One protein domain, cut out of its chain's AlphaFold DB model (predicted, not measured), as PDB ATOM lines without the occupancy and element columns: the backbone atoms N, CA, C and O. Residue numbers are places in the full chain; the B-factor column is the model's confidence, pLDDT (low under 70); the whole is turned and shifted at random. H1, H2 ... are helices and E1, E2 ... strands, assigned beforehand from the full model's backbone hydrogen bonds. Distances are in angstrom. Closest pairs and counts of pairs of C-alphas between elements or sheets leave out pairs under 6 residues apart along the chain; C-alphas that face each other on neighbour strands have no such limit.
ATOM      1  N   ASN A   3     -57.968 -81.435  99.692       96.50
ATOM      2  CA  ASN A   3     -57.678 -81.136  98.289       96.50
ATOM      3  C   ASN A   3     -56.175 -80.899  98.122       96.50
ATOM      4  O   ASN A   3     -55.631 -79.959  98.696       96.50
ATOM      5  N   LEU A   4     -55.515 -81.734  97.323       97.38
ATOM      6  CA  LEU A   4     -54.084 -81.665  97.055       97.38
ATOM      7  C   LEU A   4     -53.814 -81.202  95.624       97.38
ATOM      8  O   LEU A   4     -54.273 -81.819  94.661       97.38
ATOM      9  N   ALA A   5     -53.013 -80.146  95.512       98.31
ATOM     10  CA  ALA A   5     -52.331 -79.766  94.286       98.31
ATOM     11  C   ALA A   5     -50.824 -79.871  94.516       98.31
ATOM     12  O   ALA A   5     -50.319 -79.382  95.527       98.31
ATOM     13  N   LEU A   6     -50.117 -80.520  93.597       98.38
ATOM     14  CA  LEU A   6     -48.680 -80.746  93.696       98.38
ATOM     15  C   LEU A   6     -47.950 -79.971  92.612       98.38
ATOM     16  O   LEU A   6     -48.393 -79.937  91.468       98.38
ATOM     17  N   PHE A   7     -46.812 -79.391  92.975       98.44
ATOM     18  CA  PHE A   7     -45.920 -78.722  92.042       98.44
ATOM     19  C   PHE A   7     -44.498 -79.209  92.255       98.44
ATOM     20  O   PHE A   7     -44.084 -79.444  93.392       98.44
ATOM     21  N   GLY A   8     -43.738 -79.327  91.176       97.88
ATOM     22  CA  GLY A   8     -42.327 -79.653  91.280       97.88
ATOM     23  C   GLY A   8     -41.554 -79.305  90.020       97.88
ATOM     24  O   GLY A   8     -42.086 -79.363  88.916       97.88
ATOM     25  N   PHE A   9     -40.284 -78.965  90.204       97.69
ATOM     26  CA  PHE A   9     -39.312 -78.756  89.135       97.69
ATOM     27  C   PHE A   9     -38.109 -79.674  89.362       97.69
ATOM     28  O   PHE A   9     -37.678 -79.830  90.509       97.69
ATOM     29  N   SER A  10     -37.554 -80.269  88.302       94.62
ATOM     30  CA  SER A  10     -36.329 -81.074  88.374       94.62
ATOM     31  C   SER A  10     -36.500 -82.272  89.316       94.62
ATOM     32  O   SER A  10     -37.494 -83.000  89.237       94.62
ATOM     33  N   ARG A  11     -35.592 -82.445  90.280       92.50
ATOM     34  CA  ARG A  11     -35.738 -83.414  91.379       92.50
ATOM     35  C   ARG A  11     -36.984 -83.173  92.227       92.50
ATOM     36  O   ARG A  11     -37.574 -84.125  92.724       92.50
ATOM     37  N   GLY A  12     -37.426 -81.924  92.371       95.25
ATOM     38  CA  GLY A  12     -38.686 -81.601  93.040       95.25
ATOM     39  C   GLY A  12     -39.900 -82.180  92.310       95.25
ATOM     40  O   GLY A  12     -40.846 -82.617  92.957       95.25
ATOM     41  N   ALA A  13     -39.858 -82.264  90.976       96.88
ATOM     42  CA  ALA A  13     -40.896 -82.934  90.193       96.88
ATOM     43  C   ALA A  13     -40.870 -84.456  90.414       96.88
ATOM     44  O   ALA A  13     -41.921 -85.070  90.593       96.88
ATOM     45  N   ALA A  14     -39.678 -85.058  90.503       94.69
ATOM     46  CA  ALA A  14     -39.537 -86.477  90.831       94.69
ATOM     47  C   ALA A  14     -40.083 -86.779  92.237       94.69
ATOM     48  O   ALA A  14     -40.826 -87.742  92.423       94.69
ATOM     49  N   LEU A  15     -39.797 -85.911  93.212       94.62
ATOM     50  CA  LEU A  15     -40.346 -86.008  94.566       94.62
ATOM     51  C   LEU A  15     -41.869 -85.833  94.593       94.62
ATOM     52  O   LEU A  15     -42.540 -86.580  95.301       94.62
ATOM     53  N   ALA A  16     -42.435 -84.912  93.808       96.75
ATOM     54  CA  ALA A  16     -43.887 -84.747  93.702       96.75
ATOM     55  C   ALA A  16     -44.570 -86.013  93.152       96.75
ATOM     56  O   ALA A  16     -45.597 -86.443  93.680       96.75
ATOM     57  N   ARG A  17     -43.971 -86.652  92.140       96.12
ATOM     58  CA  ARG A  17     -44.442 -87.933  91.584       96.12
ATOM     59  C   ARG A  17     -44.333 -89.059  92.613       96.12
ATOM     60  O   ARG A  17     -45.314 -89.756  92.860       96.12
ATOM     61  N   ALA A  18     -43.184 -89.187  93.277       94.12
ATOM     62  CA  ALA A  18     -42.970 -90.185  94.323       94.12
ATOM     63  C   ALA A  18     -43.947 -90.003  95.498       94.12
ATOM     64  O   ALA A  18     -44.518 -90.976  95.996       94.12
ATOM     65  N   PHE A  19     -44.201 -88.757  95.903       95.50
ATOM     66  CA  PHE A  19     -45.193 -88.418  96.918       95.50
ATOM     67  C   PHE A  19     -46.606 -88.825  96.485       95.50
ATOM     68  O   PHE A  19     -47.317 -89.454  97.266       95.50
ATOM     69  N   ALA A  20     -47.003 -88.538  95.243       96.06
ATOM     70  CA  ALA A  20     -48.310 -88.934  94.724       96.06
ATOM     71  C   ALA A  20     -48.497 -90.459  94.702       96.06
ATOM     72  O   ALA A  20     -49.562 -90.966  95.045       96.06
ATOM     73  N   ILE A  21     -47.452 -91.208  94.349       94.44
ATOM     74  CA  ILE A  21     -47.469 -92.673  94.415       94.44
ATOM     75  C   ILE A  21     -47.596 -93.138  95.868       94.44
ATOM     76  O   ILE A  21     -48.378 -94.043  96.166       94.44
ATOM     77  N   ARG A  22     -46.838 -92.527  96.785       93.62
ATOM     78  CA  ARG A  22     -46.866 -92.877  98.207       93.62
ATOM     79  C   ARG A  22     -48.246 -92.639  98.813       93.62
ATOM     80  O   ARG A  22     -48.778 -93.558  99.427       93.62
ATOM     81  N   ILE A  23     -48.831 -91.460  98.595       94.25
ATOM     82  CA  ILE A  23     -50.157 -91.132  99.126       94.25
ATOM     83  C   ILE A  23     -51.231 -92.026  98.503       94.25
ATOM     84  O   ILE A  23     -52.087 -92.519  99.227       94.25
ATOM     85  N   ALA A  24     -51.149 -92.329  97.202       94.12
ATOM     86  CA  ALA A  24     -52.096 -93.226  96.544       94.12
ATOM     87  C   ALA A  24     -52.078 -94.640  97.150       94.12
ATOM     88  O   ALA A  24     -53.141 -95.230  97.320       94.12
ATOM     89  N   LYS A  25     -50.901 -95.159  97.535       93.62
ATOM     90  CA  LYS A  25     -50.767 -96.458  98.228       93.62
ATOM     91  C   LYS A  25     -51.407 -96.469  99.616       93.62
ATOM     92  O   LYS A  25     -51.928 -97.499 100.032       93.62
ATOM     93  N   ASP A  26     -51.363 -95.344 100.324       93.94
ATOM     94  CA  ASP A  26     -51.958 -95.213 101.659       93.94
ATOM     95  C   ASP A  26     -53.464 -94.880 101.606       93.94
ATOM     96  O   ASP A  26     -54.140 -94.844 102.638       93.94
ATOM     97  N   CYS A  27     -54.006 -94.641 100.409       95.25
ATOM     98  CA  CYS A  27     -55.414 -94.335 100.203       95.25
ATOM     99  C   CYS A  27     -56.225 -95.560  99.785       95.25
ATOM    100  O   CYS A  27     -55.742 -96.483  99.135       95.25
ATOM    101  N   ARG A  28     -57.516 -95.532 100.119       94.19
ATOM    102  CA  ARG A  28     -58.493 -96.542  99.704       94.19
ATOM    103  C   ARG A  28     -59.473 -95.930  98.717       94.19
ATOM    104  O   ARG A  28     -60.039 -94.870  98.995       94.19
ATOM    105  N   GLN A  29     -59.673 -96.604  97.590       91.69
ATOM    106  CA  GLN A  29     -60.681 -96.246  96.599       91.69
ATOM    107  C   GLN A  29     -62.014 -96.908  96.967       91.69
ATOM    108  O   GLN A  29     -62.064 -98.111  97.214       91.69
ATOM    109  N   GLY A  30     -63.089 -96.127  97.013       86.69
ATOM    110  CA  GLY A  30     -64.455 -96.613  97.204       86.69
ATOM    111  C   GLY A  30     -65.425 -95.951  96.225       86.69
ATOM    112  O   GLY A  30     -65.024 -95.150  95.383       86.69
ATOM    113  N   ALA A  31     -66.721 -96.249  96.358       80.12
ATOM    114  CA  ALA A  31     -67.762 -95.708  95.473       80.12
ATOM    115  C   ALA A  31     -67.842 -94.165  95.479       80.12
ATOM    116  O   ALA A  31     -68.266 -93.568  94.495       80.12
ATOM    117  N   GLY A  32     -67.410 -93.520  96.569       81.88
ATOM    118  CA  GLY A  32     -67.376 -92.060  96.726       81.88
ATOM    119  C   GLY A  32     -66.028 -91.400  96.411       81.88
ATOM    120  O   GLY A  32     -65.823 -90.255  96.807       81.88
ATOM    121  N   GLY A  33     -65.094 -92.106  95.764       91.50
ATOM    122  CA  GLY A  33     -63.748 -91.605  95.465       91.50
ATOM    123  C   GLY A  33     -62.679 -92.127  96.427       91.50
ATOM    124  O   GLY A  33     -62.773 -93.244  96.939       91.50
ATOM    125  N   TRP A  34     -61.629 -91.335  96.643       95.19
ATOM    126  CA  TRP A  34     -60.469 -91.733  97.441       95.19
ATOM    127  C   TRP A  34     -60.572 -91.263  98.892       95.19
ATOM    128  O   TRP A  34     -61.039 -90.161  99.184       95.19
ATOM    129  N   THR A  35     -60.085 -92.092  99.816       96.50
ATOM    130  CA  THR A  35     -60.010 -91.769 101.246       96.50
ATOM    131  C   THR A  35     -58.611 -92.023 101.797       96.50
ATOM    132  O   THR A  35     -58.018 -93.067 101.533       96.50
ATOM    133  N   TYR A  36     -58.101 -91.085 102.593       95.62
ATOM    134  CA  TYR A  36     -56.858 -91.200 103.349       95.62
ATOM    135  C   TYR A  36     -57.191 -91.226 104.840       95.62
ATOM    136  O   TYR A  36     -57.764 -90.268 105.357       95.62
ATOM    137  N   GLN A  37     -56.887 -92.333 105.523       93.62
ATOM    138  CA  GLN A  37     -57.178 -92.511 106.956       93.62
ATOM    139  C   GLN A  37     -58.639 -92.181 107.346       93.62
ATOM    140  O   GLN A  37     -58.905 -91.611 108.396       93.62
ATOM    141  N   GLY A  38     -59.602 -92.518 106.481       92.25
ATOM    142  CA  GLY A  38     -61.029 -92.237 106.705       92.25
ATOM    143  C   GLY A  38     -61.498 -90.847 106.257       92.25
ATOM    144  O   GLY A  38     -62.697 -90.582 106.267       92.25
ATOM    145  N   HIS A  39     -60.599 -89.976 105.795       94.62
ATOM    146  CA  HIS A  39     -60.947 -88.654 105.275       94.62
ATOM    147  C   HIS A  39     -60.966 -88.635 103.740       94.62
ATOM    148  O   HIS A  39     -59.996 -89.074 103.121       94.62
ATOM    149  N   PRO A  40     -62.013 -88.086 103.092       96.12
ATOM    150  CA  PRO A  40     -62.033 -87.909 101.642       96.12
ATOM    151  C   PRO A  40     -60.860 -87.050 101.166       96.12
ATOM    152  O   PRO A  40     -60.649 -85.956 101.704       96.12
ATOM    153  N   ILE A  41     -60.135 -87.529 100.158       96.88
ATOM    154  CA  ILE A  41     -58.946 -86.892  99.588       96.88
ATOM    155  C   ILE A  41     -59.058 -86.828  98.066       96.88
ATOM    156  O   ILE A  41     -59.571 -87.746  97.429       96.88
ATOM    157  N   ARG A  42     -58.560 -85.740  97.483       96.06
ATOM    158  CA  ARG A  42     -58.557 -85.514  96.042       96.06
ATOM    159  C   ARG A  42     -57.225 -84.915  95.618       96.06
ATOM    160  O   ARG A  42     -56.879 -83.826  96.076       96.06
ATOM    161  N   LEU A  43     -56.489 -85.596  94.744       97.56
ATOM    162  CA  LEU A  43     -55.290 -85.048  94.110       97.56
ATOM    163  C   LEU A  43     -55.698 -84.490  92.746       97.56
ATOM    164  O   LEU A  43     -55.673 -85.176  91.730       97.56
ATOM    165  N   TYR A  44     -56.159 -83.246  92.753       97.81
ATOM    166  CA  TYR A  44     -56.878 -82.671  91.617       97.81
ATOM    167  C   TYR A  44     -55.962 -82.017  90.581       97.81
ATOM    168  O   TYR A  44     -56.377 -81.813  89.444       97.81
ATOM    169  N   PHE A  45     -54.723 -81.686  90.951       98.62
ATOM    170  CA  PHE A  45     -53.765 -81.084  90.031       98.62
ATOM    171  C   PHE A  45     -52.325 -81.479  90.362       98.62
ATOM    172  O   PHE A  45     -51.907 -81.445  91.520       98.62
ATOM    173  N   MET A  46     -51.544 -81.800  89.337       98.69
ATOM    174  CA  MET A  46     -50.103 -82.005  89.427       98.69
ATOM    175  C   MET A  46     -49.397 -81.225  88.315       98.69
ATOM    176  O   MET A  46     -49.537 -81.549  87.139       98.69
ATOM    177  N   GLY A  47     -48.639 -80.196  88.688       98.62
ATOM    178  CA  GLY A  47     -47.852 -79.368  87.780       98.62
ATOM    179  C   GLY A  47     -46.364 -79.687  87.872       98.62
ATOM    180  O   GLY A  47     -45.729 -79.423  88.889       98.62
ATOM    181  N   LEU A  48     -45.790 -80.235  86.808       98.62
ATOM    182  CA  LEU A  48     -44.394 -80.651  86.762       98.62
ATOM    183  C   LEU A  48     -43.615 -79.815  85.748       98.62
ATOM    184  O   LEU A  48     -44.100 -79.540  84.651       98.62
ATOM    185  N   PHE A  49     -42.378 -79.479  86.091       98.50
ATOM    186  CA  PHE A  49     -41.398 -78.899  85.180       98.50
ATOM    187  C   PHE A  49     -40.191 -79.830  85.094       98.50
ATOM    188  O   PHE A  49     -39.604 -80.171  86.120       98.50
ATOM    189  N   ASP A  50     -39.863 -80.234  83.872       96.88
ATOM    190  CA  ASP A  50     -38.659 -80.936  83.435       96.88
ATOM    191  C   ASP A  50     -38.135 -81.931  84.480       96.88
ATOM    192  O   ASP A  50     -37.213 -81.646  85.243       96.88
ATOM    193  N   THR A  51     -38.825 -83.071  84.608       95.81
ATOM    194  CA  THR A  51     -38.587 -83.995  85.717       95.81
ATOM    195  C   THR A  51     -37.252 -84.677  85.505       95.81
ATOM    196  O   THR A  51     -37.027 -85.257  84.448       95.81
ATOM    197  N   VAL A  52     -36.408 -84.638  86.532       89.06
ATOM    198  CA  VAL A  52     -35.108 -85.303  86.545       89.06
ATOM    199  C   VAL A  52     -34.950 -85.988  87.895       89.06
ATOM    200  O   VAL A  52     -34.857 -85.324  88.928       89.06
ATOM    201  N   ALA A  53     -34.931 -87.314  87.915       77.81
ATOM    202  CA  ALA A  53     -34.779 -88.092  89.140       77.81
ATOM    203  C   ALA A  53     -33.317 -88.330  89.549       77.81
ATOM    204  O   ALA A  53     -33.048 -88.621  90.718       77.81
ATOM    205  N   SER A  54     -32.373 -88.201  88.614       65.19
ATOM    206  CA  SER A  54     -30.946 -88.423  88.854       65.19
ATOM    207  C   SER A  54     -30.161 -87.117  88.932       65.19
ATOM    208  O   SER A  54     -30.313 -86.230  88.104       65.19
ATOM    209  N   ALA A  55     -29.260 -87.013  89.902       53.44
ATOM    210  CA  ALA A  55     -28.132 -86.094  89.825       53.44
ATOM    211  C   ALA A  55     -26.922 -86.806  90.421       53.44
ATOM    212  O   ALA A  55     -26.616 -86.627  91.597       53.44
ATOM    213  N   GLY A  56     -26.273 -87.676  89.644       46.53
ATOM    214  CA  GLY A  56     -25.104 -88.370  90.173       46.53
ATOM    215  C   GLY A  56     -24.572 -89.532  89.356       46.53
ATOM    216  O   GLY A  56     -24.498 -90.625  89.891       46.53
ATOM    217  N   VAL A  57     -24.127 -89.285  88.122       40.16
ATOM    218  CA  VAL A  57     -22.807 -89.757  87.666       40.16
ATOM    219  C   VAL A  57     -22.286 -88.725  86.648       40.16
ATOM    220  O   VAL A  57     -23.029 -88.385  85.726       40.16
ATOM    221  N   PRO A  58     -21.074 -88.152  86.797       40.53
ATOM    222  CA  PRO A  58     -20.517 -87.256  85.784       40.53
ATOM    223  C   PRO A  58     -20.426 -87.971  84.430       40.53
ATOM    224  O   PRO A  58     -20.113 -89.159  84.381       40.53
ATOM    225  N   ALA A  59     -20.650 -87.241  83.331       46.00
ATOM    226  CA  ALA A  59     -20.591 -87.759  81.955       46.00
ATOM    227  C   ALA A  59     -19.299 -88.553  81.654       46.00
ATOM    228  O   ALA A  59     -19.302 -89.477  80.847       46.00
ATOM    229  N   SER A  60     -18.217 -88.279  82.393       42.09
ATOM    230  CA  SER A  60     -16.946 -89.007  82.316       42.09
ATOM    231  C   SER A  60     -17.006 -90.482  82.748       42.09
ATOM    232  O   SER A  60     -16.052 -91.210  82.498       42.09
ATOM    233  N   ALA A  61     -18.089 -90.941  83.382       45.91
ATOM    234  CA  ALA A  61     -18.311 -92.354  83.702       45.91
ATOM    235  C   ALA A  61     -19.136 -93.100  82.636       45.91
ATOM    236  O   ALA A  61     -19.266 -94.320  82.711       45.91
ATOM    237  N   LYS A  62     -19.701 -92.380  81.652       40.34
ATOM    238  CA  LYS A  62     -20.439 -92.954  80.514       40.34
ATOM    239  C   LYS A  62     -19.584 -93.104  79.253       40.34
ATOM    240  O   LYS A  62     -20.101 -93.568  78.238       40.34
ATOM    241  N   THR A  63     -18.287 -92.779  79.294       38.56
ATOM    242  CA  THR A  63     -17.363 -93.158  78.217       38.56
ATOM    243  C   THR A  63     -17.172 -94.671  78.253       38.56
ATOM    244  O   THR A  63     -16.312 -95.200  78.954       38.56
ATOM    245  N   TYR A  64     -18.017 -95.367  77.495       43.12
ATOM    246  CA  TYR A  64     -17.794 -96.726  77.032       43.12
ATOM    247  C   TYR A  64     -16.526 -96.743  76.172       43.12
ATOM    248  O   TYR A  64     -16.586 -96.680  74.948       43.12
ATOM    249  N   ASP A  65     -15.361 -96.815  76.811       40.16
ATOM    250  CA  ASP A  65     -14.193 -97.365  76.144       40.16
ATOM    251  C   ASP A  65     -14.396 -98.885  76.068       40.16
ATOM    252  O   ASP A  65     -14.404 -99.587  77.081       40.16
ATOM    253  N   HIS A  66     -14.622 -99.396  74.856       48.38
ATOM    254  CA  HIS A  66     -14.677-100.830  74.574       48.38
ATOM    255  C   HIS A  66     -13.290-101.495  74.659       48.38
ATOM    256  O   HIS A  66     -13.161-102.676  74.326       48.38
ATOM    257  N   SER A  67     -12.247-100.783  75.106       45.28
ATOM    258  CA  SER A  67     -10.944-101.387  75.339       45.28
ATOM    259  C   SER A  67     -11.003-102.413  76.489       45.28
ATOM    260  O   SER A  67     -11.529-102.148  77.577       45.28
ATOM    261  N   PRO A  68     -10.429-103.614  76.300       43.25
ATOM    262  CA  PRO A  68     -10.316-104.612  77.363       43.25
ATOM    263  C   PRO A  68      -9.512-104.128  78.587       43.25
ATOM    264  O   PRO A  68      -9.570-104.762  79.639       43.25
ATOM    265  N   LEU A  69      -8.786-103.007  78.474       41.78
ATOM    266  CA  LEU A  69      -7.902-102.461  79.507       41.78
ATOM    267  C   LEU A  69      -8.646-101.728  80.635       41.78
ATOM    268  O   LEU A  69      -8.256-101.855  81.797       41.78
ATOM    269  N   VAL A  70      -9.751-101.028  80.351       46.16
ATOM    270  CA  VAL A  70     -10.502-100.285  81.388       46.16
ATOM    271  C   VAL A  70     -11.283-101.222  82.320       46.16
ATOM    272  O   VAL A  70     -11.486-100.905  83.491       46.16
ATOM    273  N   ARG A  71     -11.638-102.430  81.857       40.62
ATOM    274  CA  ARG A  71     -12.327-103.451  82.674       40.62
ATOM    275  C   ARG A  71     -11.461-104.028  83.798       40.62
ATOM    276  O   ARG A  71     -12.005-104.576  84.752       40.62
ATOM    277  N   ILE A  72     -10.138-103.922  83.684       41.84
ATOM    278  CA  ILE A  72      -9.191-104.424  84.688       41.84
ATOM    279  C   ILE A  72      -8.890-103.329  85.726       41.84
ATOM    280  O   ILE A  72      -8.776-103.622  86.915       41.84
ATOM    281  N   GLY A  73      -8.846-102.057  85.308       38.94
ATOM    282  CA  GLY A  73      -8.505-100.914  86.166       38.94
ATOM    283  C   GLY A  73      -9.488-100.631  87.309       38.94
ATOM    284  O   GLY A  73      -9.074-100.148  88.359       38.94
ATOM    285  N   THR A  74     -10.769-100.982  87.164       44.56
ATOM    286  CA  THR A  74     -11.788-100.803  88.219       44.56
ATOM    287  C   THR A  74     -11.705-101.832  89.348       44.56
ATOM    288  O   THR A  74     -12.279-101.602  90.408       44.56
ATOM    289  N   TYR A  75     -10.993-102.947  89.155       37.94
ATOM    290  CA  TYR A  75     -10.857-104.000  90.171       37.94
ATOM    291  C   TYR A  75      -9.565-103.916  90.993       37.94
ATOM    292  O   TYR A  75      -9.478-104.552  92.040       37.94
ATOM    293  N   VAL A  76      -8.562-103.148  90.553       37.06
ATOM    294  CA  VAL A  76      -7.202-103.225  91.123       37.06
ATOM    295  C   VAL A  76      -6.735-101.974  91.868       37.06
ATOM    296  O   VAL A  76      -5.634-101.983  92.413       37.06
ATOM    297  N   ILE A  77      -7.549-100.916  91.960       41.66
ATOM    298  CA  ILE A  77      -7.157 -99.689  92.670       41.66
ATOM    299  C   ILE A  77      -8.089 -99.439  93.866       41.66
ATOM    300  O   ILE A  77      -9.126 -98.794  93.765       41.66
ATOM    301  N   SER A  78      -7.628 -99.925  95.022       36.41
ATOM    302  CA  SER A  78      -8.084 -99.636  96.391       36.41
ATOM    303  C   SER A  78      -9.305-100.422  96.926       36.41
ATOM    304  O   SER A  78     -10.450-100.130  96.567       36.41
ATOM    305  N   PRO A  79      -9.101-101.345  97.895       36.09
ATOM    306  CA  PRO A  79     -10.184-102.089  98.544       36.09
ATOM    307  C   PRO A  79     -11.149-101.214  99.364       36.09
ATOM    308  O   PRO A  79     -12.211-101.693  99.748       36.09
ATOM    309  N   ILE A 102     -47.512 -91.581  86.838       95.44
ATOM    310  CA  ILE A 102     -48.578 -90.767  87.424       95.44
ATOM    311  C   ILE A 102     -49.710 -91.703  87.876       95.44
ATOM    312  O   ILE A 102     -50.281 -92.399  87.036       95.44
ATOM    313  N   PRO A 103     -50.048 -91.767  89.178       94.12
ATOM    314  CA  PRO A 103     -51.088 -92.671  89.651       94.12
ATOM    315  C   PRO A 103     -52.476 -92.189  89.213       94.12
ATOM    316  O   PRO A 103     -52.727 -90.988  89.135       94.12
ATOM    317  N   ALA A 104     -53.412 -93.123  89.020       92.31
ATOM    318  CA  ALA A 104     -54.789 -92.832  88.591       92.31
ATOM    319  C   ALA A 104     -55.585 -91.935  89.565       92.31
ATOM    320  O   ALA A 104     -56.630 -91.405  89.207       92.31
ATOM    321  N   MET A 105     -55.096 -91.765  90.798       94.69
ATOM    322  CA  MET A 105     -55.626 -90.800  91.767       94.69
ATOM    323  C   MET A 105     -55.453 -89.341  91.315       94.69
ATOM    324  O   MET A 105     -56.217 -88.482  91.750       94.69
ATOM    325  N   VAL A 106     -54.433 -89.046  90.502       97.19
ATOM    326  CA  VAL A 106     -54.189 -87.699  89.981       97.19
ATOM    327  C   VAL A 106     -55.227 -87.410  88.911       97.19
ATOM    328  O   VAL A 106     -55.268 -88.094  87.897       97.19
ATOM    329  N   GLU A 107     -56.053 -86.391  89.095       97.06
ATOM    330  CA  GLU A 107     -57.114 -86.101  88.123       97.06
ATOM    331  C   GLU A 107     -56.613 -85.349  86.893       97.06
ATOM    332  O   GLU A 107     -57.077 -85.602  85.784       97.06
ATOM    333  N   GLN A 108     -55.645 -84.451  87.079       97.88
ATOM    334  CA  GLN A 108     -54.995 -83.734  85.991       97.88
ATOM    335  C   GLN A 108     -53.510 -83.553  86.294       97.88
ATOM    336  O   GLN A 108     -53.133 -82.977  87.314       97.88
ATOM    337  N   CYS A 109     -52.666 -84.008  85.377       98.38
ATOM    338  CA  CYS A 109     -51.230 -83.800  85.398       98.38
ATOM    339  C   CYS A 109     -50.808 -83.020  84.157       98.38
ATOM    340  O   CYS A 109     -51.167 -83.364  83.032       98.38
ATOM    341  N   VAL A 110     -50.005 -81.986  84.361       98.44
ATOM    342  CA  VAL A 110     -49.388 -81.211  83.292       98.44
ATOM    343  C   VAL A 110     -47.887 -81.229  83.524       98.44
ATOM    344  O   VAL A 110     -47.428 -80.844  84.597       98.44
ATOM    345  N   HIS A 111     -47.123 -81.677  82.533       98.56
ATOM    346  CA  HIS A 111     -45.668 -81.757  82.611       98.56
ATOM    347  C   HIS A 111     -45.033 -80.962  81.473       98.56
ATOM    348  O   HIS A 111     -45.235 -81.265  80.301       98.56
ATOM    349  N   TYR A 112     -44.296 -79.909  81.812       98.62
ATOM    350  CA  TYR A 112     -43.593 -79.069  80.845       98.62
ATOM    351  C   TYR A 112     -42.128 -79.462  80.774       98.62
ATOM    352  O   TYR A 112     -41.453 -79.431  81.797       98.62
ATOM    353  N   ILE A 113     -41.648 -79.829  79.589       98.06
ATOM    354  CA  ILE A 113     -40.319 -80.424  79.389       98.06
ATOM    355  C   ILE A 113     -39.440 -79.559  78.488       98.06
ATOM    356  O   ILE A 113     -39.946 -78.854  77.612       98.06
ATOM    357  N   ALA A 114     -38.128 -79.603  78.708       97.88
ATOM    358  CA  ALA A 114     -37.142 -78.850  77.942       97.88
ATOM    359  C   ALA A 114     -36.761 -79.578  76.646       97.88
ATOM    360  O   ALA A 114     -36.326 -80.726  76.664       97.88
ATOM    361  N   ALA A 115     -36.884 -78.894  75.506       97.06
ATOM    362  CA  ALA A 115     -36.503 -79.441  74.202       97.06
ATOM    363  C   ALA A 115     -34.981 -79.508  73.992       97.06
ATOM    364  O   ALA A 115     -34.508 -80.316  73.197       97.06
ATOM    365  N   HIS A 116     -34.222 -78.622  74.648       96.94
ATOM    366  CA  HIS A 116     -32.793 -78.411  74.391       96.94
ATOM    367  C   HIS A 116     -31.921 -78.689  75.623       96.94
ATOM    368  O   HIS A 116     -30.808 -78.169  75.724       96.94
ATOM    369  N   GLU A 117     -32.404 -79.489  76.575       94.06
ATOM    370  CA  GLU A 117     -31.546 -80.021  77.632       94.06
ATOM    371  C   GLU A 117     -30.772 -81.232  77.097       94.06
ATOM    372  O   GLU A 117     -31.341 -82.285  76.828       94.06
ATOM    373  N   VAL A 118     -29.465 -81.052  76.897       90.38
ATOM    374  CA  VAL A 118     -28.582 -82.044  76.255       90.38
ATOM    375  C   VAL A 118     -27.605 -82.691  77.232       90.38
ATOM    376  O   VAL A 118     -26.790 -83.518  76.829       90.38
ATOM    377  N   ARG A 119     -27.617 -82.293  78.511       88.69
ATOM    378  CA  ARG A 119     -26.676 -82.831  79.496       88.69
ATOM    379  C   ARG A 119     -27.127 -84.212  79.956       88.69
ATOM    380  O   ARG A 119     -28.206 -84.368  80.515       88.69
ATOM    381  N   ASP A 120     -26.217 -85.180  79.877       80.56
ATOM    382  CA  ASP A 120     -26.430 -86.550  80.373       80.56
ATOM    383  C   ASP A 120     -26.767 -86.640  81.866       80.56
ATOM    384  O   ASP A 120     -27.312 -87.648  82.319       80.56
ATOM    385  N   SER A 121     -26.399 -85.619  82.644       79.38
ATOM    386  CA  SER A 121     -26.696 -85.522  84.074       79.38
ATOM    387  C   SER A 121     -28.123 -85.059  84.374       79.38
ATOM    388  O   SER A 121     -28.509 -85.065  85.540       79.38
ATOM    389  N   PHE A 122     -28.893 -84.679  83.350       85.62
ATOM    390  CA  PHE A 122     -30.292 -84.267  83.448       85.62
ATOM    391  C   PHE A 122     -31.176 -85.101  82.502       85.62
ATOM    392  O   PHE A 122     -31.821 -84.540  81.616       85.62
ATOM    393  N   PRO A 123     -31.211 -86.443  82.648       89.12
ATOM    394  CA  PRO A 123     -32.098 -87.263  81.835       89.12
ATOM    395  C   PRO A 123     -33.557 -86.937  82.172       89.12
ATOM    396  O   PRO A 123     -33.942 -86.924  83.344       89.12
ATOM    397  N   LEU A 124     -34.359 -86.677  81.141       91.56
ATOM    398  CA  LEU A 124     -35.784 -86.421  81.296       91.56
ATOM    399  C   LEU A 124     -36.524 -87.700  81.707       91.56
ATOM    400  O   LEU A 124     -36.565 -88.681  80.966       91.56
ATOM    401  N   ASP A 125     -37.223 -87.629  82.833       92.69
ATOM    402  CA  ASP A 125     -38.245 -88.591  83.220       92.69
ATOM    403  C   ASP A 125     -39.588 -88.200  82.592       92.69
ATOM    404  O   ASP A 125     -40.370 -87.459  83.196       92.69
ATOM    405  N   SER A 126     -39.881 -88.696  81.390       94.25
ATOM    406  CA  SER A 126     -41.185 -88.462  80.753       94.25
ATOM    407  C   SER A 126     -42.330 -89.051  81.594       94.25
ATOM    408  O   SER A 126     -42.165 -90.028  82.335       94.25
ATOM    409  N   VAL A 127     -43.514 -88.447  81.497       94.44
ATOM    410  CA  VAL A 127     -44.762 -88.992  82.061       94.44
ATOM    411  C   VAL A 127     -45.449 -89.997  81.128       94.44
ATOM    412  O   VAL A 127     -46.524 -90.504  81.453       94.44
ATOM    413  N   ARG A 128     -44.837 -90.314  79.981       93.06
ATOM    414  CA  ARG A 128     -45.294 -91.368  79.072       93.06
ATOM    415  C   ARG A 128     -45.183 -92.746  79.732       93.06
ATOM    416  O   ARG A 128     -44.120 -93.122  80.218       93.06
ATOM    417  N   ASP A 129     -46.258 -93.529  79.676       87.81
ATOM    418  CA  ASP A 129     -46.279 -94.926  80.117       87.81
ATOM    419  C   ASP A 129     -46.110 -95.849  78.899       87.81
ATOM    420  O   ASP A 129     -47.013 -96.049  78.076       87.81
ATOM    421  N   GLY A 130     -44.883 -96.341  78.708       87.00
ATOM    422  CA  GLY A 130     -44.492 -97.091  77.517       87.00
ATOM    423  C   GLY A 130     -44.620 -96.251  76.241       87.00
ATOM    424  O   GLY A 130     -43.795 -95.377  75.970       87.00
ATOM    425  N   LYS A 131     -45.646 -96.540  75.430       89.38
ATOM    426  CA  LYS A 131     -45.927 -95.853  74.153       89.38
ATOM    427  C   LYS A 131     -47.104 -94.877  74.219       89.38
ATOM    428  O   LYS A 131     -47.404 -94.248  73.209       89.38
ATOM    429  N   HIS A 132     -47.758 -94.741  75.371       91.06
ATOM    430  CA  HIS A 132     -48.990 -93.965  75.499       91.06
ATOM    431  C   HIS A 132     -48.885 -92.944  76.629       91.06
ATOM    432  O   HIS A 132     -48.181 -93.155  77.614       91.06
ATOM    433  N   TYR A 133     -49.607 -91.836  76.491       93.06
ATOM    434  CA  TYR A 133     -49.844 -90.926  77.607       93.06
ATOM    435  C   TYR A 133     -51.131 -91.341  78.322       93.06
ATOM    436  O   TYR A 133     -52.128 -91.614  77.644       93.06
ATOM    437  N   PRO A 134     -51.142 -91.396  79.665       93.69
ATOM    438  CA  PRO A 134     -52.382 -91.546  80.415       93.69
ATOM    439  C   PRO A 134     -53.370 -90.418  80.077       93.69
ATOM    440  O   PRO A 134     -52.966 -89.286  79.825       93.69
ATOM    441  N   ALA A 135     -54.674 -90.707  80.092       92.69
ATOM    442  CA  ALA A 135     -55.703 -89.748  79.663       92.69
ATOM    443  C   ALA A 135     -55.749 -88.461  80.511       92.69
ATOM    444  O   ALA A 135     -56.153 -87.409  80.030       92.69
ATOM    445  N   ASN A 136     -55.326 -88.551  81.770       93.00
ATOM    446  CA  ASN A 136     -55.243 -87.460  82.739       93.00
ATOM    447  C   ASN A 136     -53.926 -86.661  82.651       93.00
ATOM    448  O   ASN A 136     -53.659 -85.840  83.527       93.00
ATOM    449  N   VAL A 137     -53.073 -86.921  81.657       96.31
ATOM    450  CA  VAL A 137     -51.710 -86.383  81.576       96.31
ATOM    451  C   VAL A 137     -51.497 -85.621  80.268       96.31
ATOM    452  O   VAL A 137     -51.746 -86.136  79.180       96.31
ATOM    453  N   HIS A 138     -50.936 -84.416  80.372       96.50
ATOM    454  CA  HIS A 138     -50.485 -83.615  79.236       96.50
ATOM    455  C   HIS A 138     -48.995 -83.282  79.374       96.50
ATOM    456  O   HIS A 138     -48.616 -82.482  80.231       96.50
ATOM    457  N   GLU A 139     -48.155 -83.871  78.522       97.69
ATOM    458  CA  GLU A 139     -46.736 -83.516  78.406       97.69
ATOM    459  C   GLU A 139     -46.550 -82.510  77.261       97.69
ATOM    460  O   GLU A 139     -46.978 -82.757  76.133       97.69
ATOM    461  N   VAL A 140     -45.959 -81.350  77.552       98.12
ATOM    462  CA  VAL A 140     -45.791 -80.249  76.594       98.12
ATOM    463  C   VAL A 140     -44.325 -79.859  76.515       98.12
ATOM    464  O   VAL A 140     -43.691 -79.563  77.528       98.12
ATOM    465  N   ILE A 141     -43.802 -79.817  75.296       98.06
ATOM    466  CA  ILE A 141     -42.415 -79.455  75.014       98.06
ATOM    467  C   ILE A 141     -42.288 -77.932  74.915       98.06
ATOM    468  O   ILE A 141     -43.051 -77.290  74.192       98.06
ATOM    469  N   TYR A 142     -41.298 -77.366  75.604       98.25
ATOM    470  CA  TYR A 142     -40.925 -75.955  75.520       98.25
ATOM    471  C   TYR A 142     -39.490 -75.796  75.013       98.25
ATOM    472  O   TYR A 142     -38.628 -76.624  75.319       98.25
ATOM    473  N   PRO A 143     -39.198 -74.722  74.257       97.69
ATOM    474  CA  PRO A 143     -37.831 -74.410  73.873       97.69
ATOM    475  C   PRO A 143     -36.983 -74.045  75.098       97.69
ATOM    476  O   PRO A 143     -37.458 -73.395  76.025       97.69
ATOM    477  N   GLY A 144     -35.702 -74.406  75.039       96.12
ATOM    478  CA  GLY A 144     -34.684 -74.023  76.021       96.12
ATOM    479  C   GLY A 144     -34.107 -75.218  76.775       96.12
ATOM    480  O   GLY A 144     -34.486 -76.361  76.518       96.12
ATOM    481  N   ALA A 145     -33.155 -74.941  77.664       95.50
ATOM    482  CA  ALA A 145     -32.576 -75.925  78.574       95.50
ATOM    483  C   ALA A 145     -33.419 -76.062  79.858       95.50
ATOM    484  O   ALA A 145     -34.418 -75.365  80.043       95.50
ATOM    485  N   HIS A 146     -32.995 -76.927  80.780       95.44
ATOM    486  CA  HIS A 146     -33.719 -77.263  82.012       95.44
ATOM    487  C   HIS A 146     -34.295 -76.051  82.774       95.44
ATOM    488  O   HIS A 146     -35.492 -75.977  83.066       95.44
ATOM    489  N   SER A 147     -33.457 -75.045  83.044       95.06
ATOM    490  CA  SER A 147     -33.858 -73.840  83.787       95.06
ATOM    491  C   SER A 147     -34.534 -72.771  82.918       95.06
ATOM    492  O   SER A 147     -35.115 -71.831  83.463       95.06
ATOM    493  N   ASP A 148     -34.513 -72.907  81.586       96.62
ATOM    494  CA  ASP A 148     -35.348 -72.090  80.695       96.62
ATOM    495  C   ASP A 148     -36.820 -72.534  80.757       96.62
ATOM    496  O   ASP A 148     -37.702 -71.740  80.447       96.62
ATOM    497  N   VAL A 149     -37.098 -73.766  81.213       97.31
ATOM    498  CA  VAL A 149     -38.461 -74.272  81.443       97.31
ATOM    499  C   VAL A 149     -38.889 -74.137  82.901       97.31
ATOM    500  O   VAL A 149     -39.948 -73.578  83.179       97.31
ATOM    501  N   GLY A 150     -38.077 -74.617  83.845       94.19
ATOM    502  CA  GLY A 150     -38.426 -74.588  85.271       94.19
ATOM    503  C   GLY A 150     -38.133 -73.276  85.994       94.19
ATOM    504  O   GLY A 150     -38.599 -73.075  87.116       94.19
ATOM    505  N   GLY A 151     -37.376 -72.376  85.365       93.38
ATOM    506  CA  GLY A 151     -36.824 -71.195  86.022       93.38
ATOM    507  C   GLY A 151     -35.570 -71.515  86.844       93.38
ATOM    508  O   GLY A 151     -35.282 -72.662  87.171       93.38
ATOM    509  N   GLY A 152     -34.790 -70.482  87.159       90.69
ATOM    510  CA  GLY A 152     -33.581 -70.615  87.983       90.69
ATOM    511  C   GLY A 152     -32.377 -69.826  87.480       90.69
ATOM    512  O   GLY A 152     -31.486 -69.546  88.270       90.69
ATOM    513  N   TYR A 153     -32.368 -69.414  86.209       92.81
ATOM    514  CA  TYR A 153     -31.331 -68.516  85.697       92.81
ATOM    515  C   TYR A 153     -31.413 -67.141  86.354       92.81
ATOM    516  O   TYR A 153     -32.510 -66.590  86.474       92.81
ATOM    517  N   ALA A 154     -30.278 -66.557  86.734       91.88
ATOM    518  CA  ALA A 154     -30.201 -65.161  87.155       91.88
ATOM    519  C   ALA A 154     -30.344 -64.206  85.948       91.88
ATOM    520  O   ALA A 154     -30.080 -64.598  84.807       91.88
ATOM    521  N   PRO A 155     -30.777 -62.949  86.153       92.12
ATOM    522  CA  PRO A 155     -30.765 -61.951  85.087       92.12
ATOM    523  C   PRO A 155     -29.366 -61.788  84.472       92.12
ATOM    524  O   PRO A 155     -28.384 -61.622  85.190       92.12
ATOM    525  N   GLY A 156     -29.273 -61.849  83.142       90.12
ATOM    526  CA  GLY A 156     -28.008 -61.760  82.402       90.12
ATOM    527  C   GLY A 156     -27.138 -63.021  82.430       90.12
ATOM    528  O   GLY A 156     -26.075 -63.038  81.805       90.12
ATOM    529  N   GLU A 157     -27.563 -64.089  83.110       91.88
ATOM    530  CA  GLU A 157     -26.784 -65.323  83.188       91.88
ATOM    531  C   GLU A 157     -26.597 -65.943  81.801       91.88
ATOM    532  O   GLU A 157     -27.562 -66.161  81.069       91.88
ATOM    533  N   GLN A 158     -25.342 -66.229  81.439       89.88
ATOM    534  CA  GLN A 158     -24.980 -66.760  80.120       89.88
ATOM    535  C   GLN A 158     -25.615 -65.943  78.980       89.88
ATOM    536  O   GLN A 158     -26.152 -66.501  78.022       89.88
ATOM    537  N   THR A 159     -25.584 -64.608  79.089       87.56
ATOM    538  CA  THR A 159     -26.152 -63.677  78.090       87.56
ATOM    539  C   THR A 159     -27.664 -63.819  77.854       87.56
ATOM    540  O   THR A 159     -28.185 -63.347  76.846       87.56
ATOM    541  N   ARG A 160     -28.400 -64.430  78.791       91.06
ATOM    542  CA  ARG A 160     -29.869 -64.445  78.780       91.06
ATOM    543  C   ARG A 160     -30.455 -63.086  79.164       91.06
ATOM    544  O   ARG A 160     -29.745 -62.129  79.467       91.06
ATOM    545  N   ALA A 161     -31.785 -63.024  79.159       90.81
ATOM    546  CA  ALA A 161     -32.573 -61.858  79.525       90.81
ATOM    547  C   ALA A 161     -32.045 -61.136  80.780       90.81
ATOM    548  O   ALA A 161     -31.827 -61.746  81.828       90.81
ATOM    549  N   LEU A 162     -31.881 -59.816  80.668       92.06
ATOM    550  CA  LEU A 162     -31.385 -58.941  81.738       92.06
ATOM    551  C   LEU A 162     -32.427 -58.654  82.825       92.06
ATOM    552  O   LEU A 162     -32.111 -58.032  83.835       92.06
ATOM    553  N   LYS A 163     -33.675 -59.071  82.611       89.38
ATOM    554  CA  LYS A 163     -34.786 -58.899  83.542       89.38
ATOM    555  C   LYS A 163     -35.560 -60.198  83.669       89.38
ATOM    556  O   LYS A 163     -35.661 -60.957  82.709       89.38
ATOM    557  N   ASP A 164     -36.160 -60.413  84.836       87.12
ATOM    558  CA  ASP A 164     -36.964 -61.607  85.114       87.12
ATOM    559  C   ASP A 164     -38.160 -61.753  84.174       87.12
ATOM    560  O   ASP A 164     -38.437 -62.862  83.723       87.12
ATOM    561  N   GLU A 165     -38.822 -60.639  83.854       89.12
ATOM    562  CA  GLU A 165     -40.009 -60.578  82.989       89.12
ATOM    563  C   GLU A 165     -39.740 -61.004  81.539       89.12
ATOM    564  O   GLU A 165     -40.654 -61.457  80.854       89.12
ATOM    565  N   ASP A 166     -38.484 -60.918  81.105       91.50
ATOM    566  CA  ASP A 166     -38.060 -61.217  79.737       91.50
ATOM    567  C   ASP A 166     -37.469 -62.636  79.605       91.50
ATOM    568  O   ASP A 166     -37.057 -63.048  78.519       91.50
ATOM    569  N   LYS A 167     -37.389 -63.407  80.701       93.69
ATOM    570  CA  LYS A 167     -36.842 -64.773  80.674       93.69
ATOM    571  C   LYS A 167     -37.777 -65.726  79.941       93.69
ATOM    572  O   LYS A 167     -38.994 -65.687  80.115       93.69
ATOM    573  N   LEU A 168     -37.190 -66.678  79.215       95.25
ATOM    574  CA  LEU A 168     -37.942 -67.711  78.498       95.25
ATOM    575  C   LEU A 168     -38.862 -68.523  79.429       95.25
ATOM    576  O   LEU A 168     -39.985 -68.849  79.047       95.25
ATOM    577  N   SER A 169     -38.443 -68.730  80.682       96.31
ATOM    578  CA  SER A 169     -39.203 -69.437  81.720       96.31
ATOM    579  C   SER A 169     -40.506 -68.756  82.143       96.31
ATOM    580  O   SER A 169     -41.370 -69.413  82.726       96.31
ATOM    581  N   GLN A 170     -40.720 -67.480  81.798       95.56
ATOM    582  CA  GLN A 170     -41.993 -66.798  82.058       95.56
ATOM    583  C   GLN A 170     -43.153 -67.401  81.255       95.56
ATOM    584  O   GLN A 170     -44.295 -67.391  81.719       95.56
ATOM    585  N   VAL A 171     -42.880 -67.969  80.075       96.69
ATOM    586  CA  VAL A 171     -43.902 -68.607  79.232       96.69
ATOM    587  C   VAL A 171     -44.459 -69.885  79.883       96.69
ATOM    588  O   VAL A 171     -45.665 -69.923  80.153       96.69
ATOM    589  N   PRO A 172     -43.644 -70.916  80.203       97.88
ATOM    590  CA  PRO A 172     -44.134 -72.108  80.892       97.88
ATOM    591  C   PRO A 172     -44.664 -71.791  82.297       97.88
ATOM    592  O   PRO A 172     -45.654 -72.395  82.710       97.88
ATOM    593  N   LEU A 173     -44.108 -70.800  83.007       96.94
ATOM    594  CA  LEU A 173     -44.668 -70.338  84.283       96.94
ATOM    595  C   LEU A 173     -46.113 -69.841  84.126       96.94
ATOM    596  O   LEU A 173     -47.005 -70.274  84.860       96.94
ATOM    597  N   LEU A 174     -46.370 -68.967  83.147       96.00
ATOM    598  CA  LEU A 174     -47.708 -68.439  82.881       96.00
ATOM    599  C   LEU A 174     -48.682 -69.539  82.443       96.00
ATOM    600  O   LEU A 174     -49.843 -69.541  82.863       96.00
ATOM    601  N   HIS A 175     -48.234 -70.471  81.601       98.06
ATOM    602  CA  HIS A 175     -49.063 -71.591  81.159       98.06
ATOM    603  C   HIS A 175     -49.431 -72.511  82.330       98.06
ATOM    604  O   HIS A 175     -50.602 -72.864  82.474       98.06
ATOM    605  N   MET A 176     -48.484 -72.793  83.231       98.44
ATOM    606  CA  MET A 176     -48.719 -73.628  84.412       98.44
ATOM    607  C   MET A 176     -49.683 -72.936  85.367       98.44
ATOM    608  O   MET A 176     -50.632 -73.546  85.846       98.44
ATOM    609  N   TYR A 177     -49.485 -71.636  85.598       97.25
ATOM    610  CA  TYR A 177     -50.383 -70.815  86.399       97.25
ATOM    611  C   TYR A 177     -51.823 -70.851  85.858       97.25
ATOM    612  O   TYR A 177     -52.773 -71.027  86.622       97.25
ATOM    613  N   ARG A 178     -52.000 -70.727  84.535       96.62
ATOM    614  CA  ARG A 178     -53.321 -70.817  83.892       96.62
ATOM    615  C   ARG A 178     -53.931 -72.210  84.041       96.62
ATOM    616  O   ARG A 178     -55.098 -72.301  84.413       96.62
ATOM    617  N   ALA A 179     -53.156 -73.269  83.804       97.69
ATOM    618  CA  ALA A 179     -53.609 -74.652  83.950       97.69
ATOM    619  C   ALA A 179     -54.022 -74.974  85.396       97.69
ATOM    620  O   ALA A 179     -55.095 -75.528  85.623       97.69
ATOM    621  N   ALA A 180     -53.215 -74.556  86.372       97.88
ATOM    622  CA  ALA A 180     -53.495 -74.724  87.791       97.88
ATOM    623  C   ALA A 180     -54.779 -73.994  88.206       97.88
ATOM    624  O   ALA A 180     -55.643 -74.574  88.861       97.88
ATOM    625  N   ARG A 181     -54.956 -72.735  87.783       96.38
ATOM    626  CA  ARG A 181     -56.190 -71.988  88.069       96.38
ATOM    627  C   ARG A 181     -57.416 -72.606  87.410       96.38
ATOM    628  O   ARG A 181     -58.456 -72.671  88.055       96.38
ATOM    629  N   ALA A 182     -57.296 -73.078  86.170       96.12
ATOM    630  CA  ALA A 182     -58.382 -73.773  85.480       96.12
ATOM    631  C   ALA A 182     -58.791 -75.070  86.204       96.12
ATOM    632  O   ALA A 182     -59.975 -75.381  86.267       96.12
ATOM    633  N   ALA A 183     -57.834 -75.770  86.821       96.81
ATOM    634  CA  ALA A 183     -58.090 -76.941  87.662       96.81
ATOM    635  C   ALA A 183     -58.628 -76.600  89.071       96.81
ATOM    636  O   ALA A 183     -58.942 -77.503  89.846       96.81
ATOM    637  N   GLY A 184     -58.740 -75.313  89.423       96.69
ATOM    638  CA  GLY A 184     -59.267 -74.852  90.711       96.69
ATOM    639  C   GLY A 184     -58.221 -74.671  91.813       96.69
ATOM    640  O   GLY A 184     -58.593 -74.548  92.979       96.69
ATOM    641  N   VAL A 185     -56.922 -74.637  91.484       97.44
ATOM    642  CA  VAL A 185     -55.880 -74.308  92.471       97.44
ATOM    643  C   VAL A 185     -56.092 -72.862  92.943       97.44
ATOM    644  O   VAL A 185     -56.220 -71.973  92.092       97.44
ATOM    645  N   PRO A 186     -56.114 -72.588  94.265       95.12
ATOM    646  CA  PRO A 186     -56.434 -71.271  94.823       95.12
ATOM    647  C   PRO A 186     -55.268 -70.277  94.672       95.12
ATOM    648  O   PRO A 186     -54.683 -69.810  95.647       95.12
ATOM    649  N   LEU A 187     -54.909 -69.957  93.428       92.81
ATOM    650  CA  LEU A 187     -53.908 -68.950  93.089       92.81
ATOM    651  C   LEU A 187     -54.578 -67.590  92.881       92.81
ATOM    652  O   LEU A 187     -55.607 -67.482  92.206       92.81
ATOM    653  N   SER A 188     -53.947 -66.543  93.409       90.38
ATOM    654  CA  SER A 188     -54.379 -65.156  93.205       90.38
ATOM    655  C   SER A 188     -54.415 -64.808  91.719       90.38
ATOM    656  O   SER A 188     -53.508 -65.186  90.974       90.38
ATOM    657  N   ALA A 189     -55.457 -64.098  91.283       86.25
ATOM    658  CA  ALA A 189     -55.594 -63.647  89.902       86.25
ATOM    659  C   ALA A 189     -54.478 -62.648  89.531       86.25
ATOM    660  O   ALA A 189     -53.986 -61.912  90.385       86.25
TER     661      ALA A 189
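Overview. This is residues 3 to 79 and 102 to 189 of the 214 residues of the protein "DUF2235 domain-containing protein" of Paraburkholderia azotifigens (UniProt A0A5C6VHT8). A strongly twisted sheet makes the core, with the strands E1, E4, E5 and E6 running the same way and the small hairpin of E2 and E3 added at the first end of E4; the sheet curls round H1 on one side, while H4 and the short H3 cover its other side. From this body a long arm of low confidence sticks out, residues 63 to 79, with H2 in it. The printed part has 165 residues with four named helices and six named strands, in the order E1 H1 E2 E3 E4 H2 E5 E6 H3 H4, and the class is mixed, helices and strands, with under half of the residues, 82, in named elements. The branched sheet is mixed: E1 and E4, E4 and E5, and E5 and E6 are parallel pairs, while E2 and E3, and E3 and E4, are antiparallel. The whole is loose, with a radius of gyration of the C-alphas of 19.9 A, and spans 63 by 44 by 31 A.

Along the chain. Find C-alpha 3 at (-57.678, -81.136, 98.289); there E1 begins, and it runs over residues 3 to 10, 23.5 A. Next comes H1, residues 11 to 26, 22.5 A long. Read on through E2, residues 27 to 30, and E3, residues 33 to 36, to E4, residues 39 to 51, the longest strand at 30.1 A, which bends by 55 degrees at residue 48. Far from there, C-alpha 70 at (-10.502, -100.285, 81.388) begins H2, residues 70 to 76. After the cut look for E5, residues 109 to 114, 16.7 A, and E6, residues 137 to 142, 16.2 A. H3 is residues 146 to 150, and H4, residues 170 to 182, runs 18.1 A to C-alpha 182 at (-58.382, -73.773, 85.480).

Arrangement. Begin at E1, an edge strand parallel to E4 at 18 degrees, where N 4 and O 42 are 2.8 A apart, within hydrogen-bond range. H1 is on the sheet, and its closest C-alphas with E4 are those of Ala 13 and Thr 51, 5.1 A apart. E2, E3 and E4 form a meander, each strand the antiparallel neighbour of the one before, with two hairpins; look at N 28 and O 35, 2.9 A, and at N 36 and O 39, 2.8 A. The pairing of E4 is staggered: residues 39 to 41 pair with E3, 42 to 51 with E1 and 46 to 49 with E5. E5 lies on the other side of E4 from E1, parallel at 12 degrees, with N 50 and O 112 at 2.7 A. E6 is parallel to E5 at 22 degrees, with N 140 and O 111 at 2.8 A. H4 is on the sheet at a height of 9.4 A, over E4 and E5, and runs along the strands, at 5 degrees to E5 on the local plane; its closest C-alphas with E4 are those of Met 176 and Gly 47, 6.7 A apart. H3, on the same face, has a height of 6.3 A and lies only just over none of the strands, with 2 of its 5 C-alphas falling on E4 and 2 on E5. H3 and H4 touch, H4 with residues 172 to 173 alone; the closest C-alphas are those of Val 149 and Pro 172, 6.1 A apart. H1 is apart from H2, H3 and H4. In H1, H3 and H4 every O i to N i+4 pair is within hydrogen-bond range; in H2 0 of 3 are, beside 2 of 4 O i to N i+3 pairs.

Size, cuts and confidence. The two C-alphas farthest apart, those of Gly 32 and Leu 69, are 62.8 A from each other. Residues 80 to 101 are not printed, and C-alphas 79 and 102 stand 41.5 A apart across this cut. The links from E4 to H2, E5 to E6 and H3 to H4 are long. Look at the B-factor column: the mean pLDDT of the printed part is 86.1, and residues 54 to 79 are under 70.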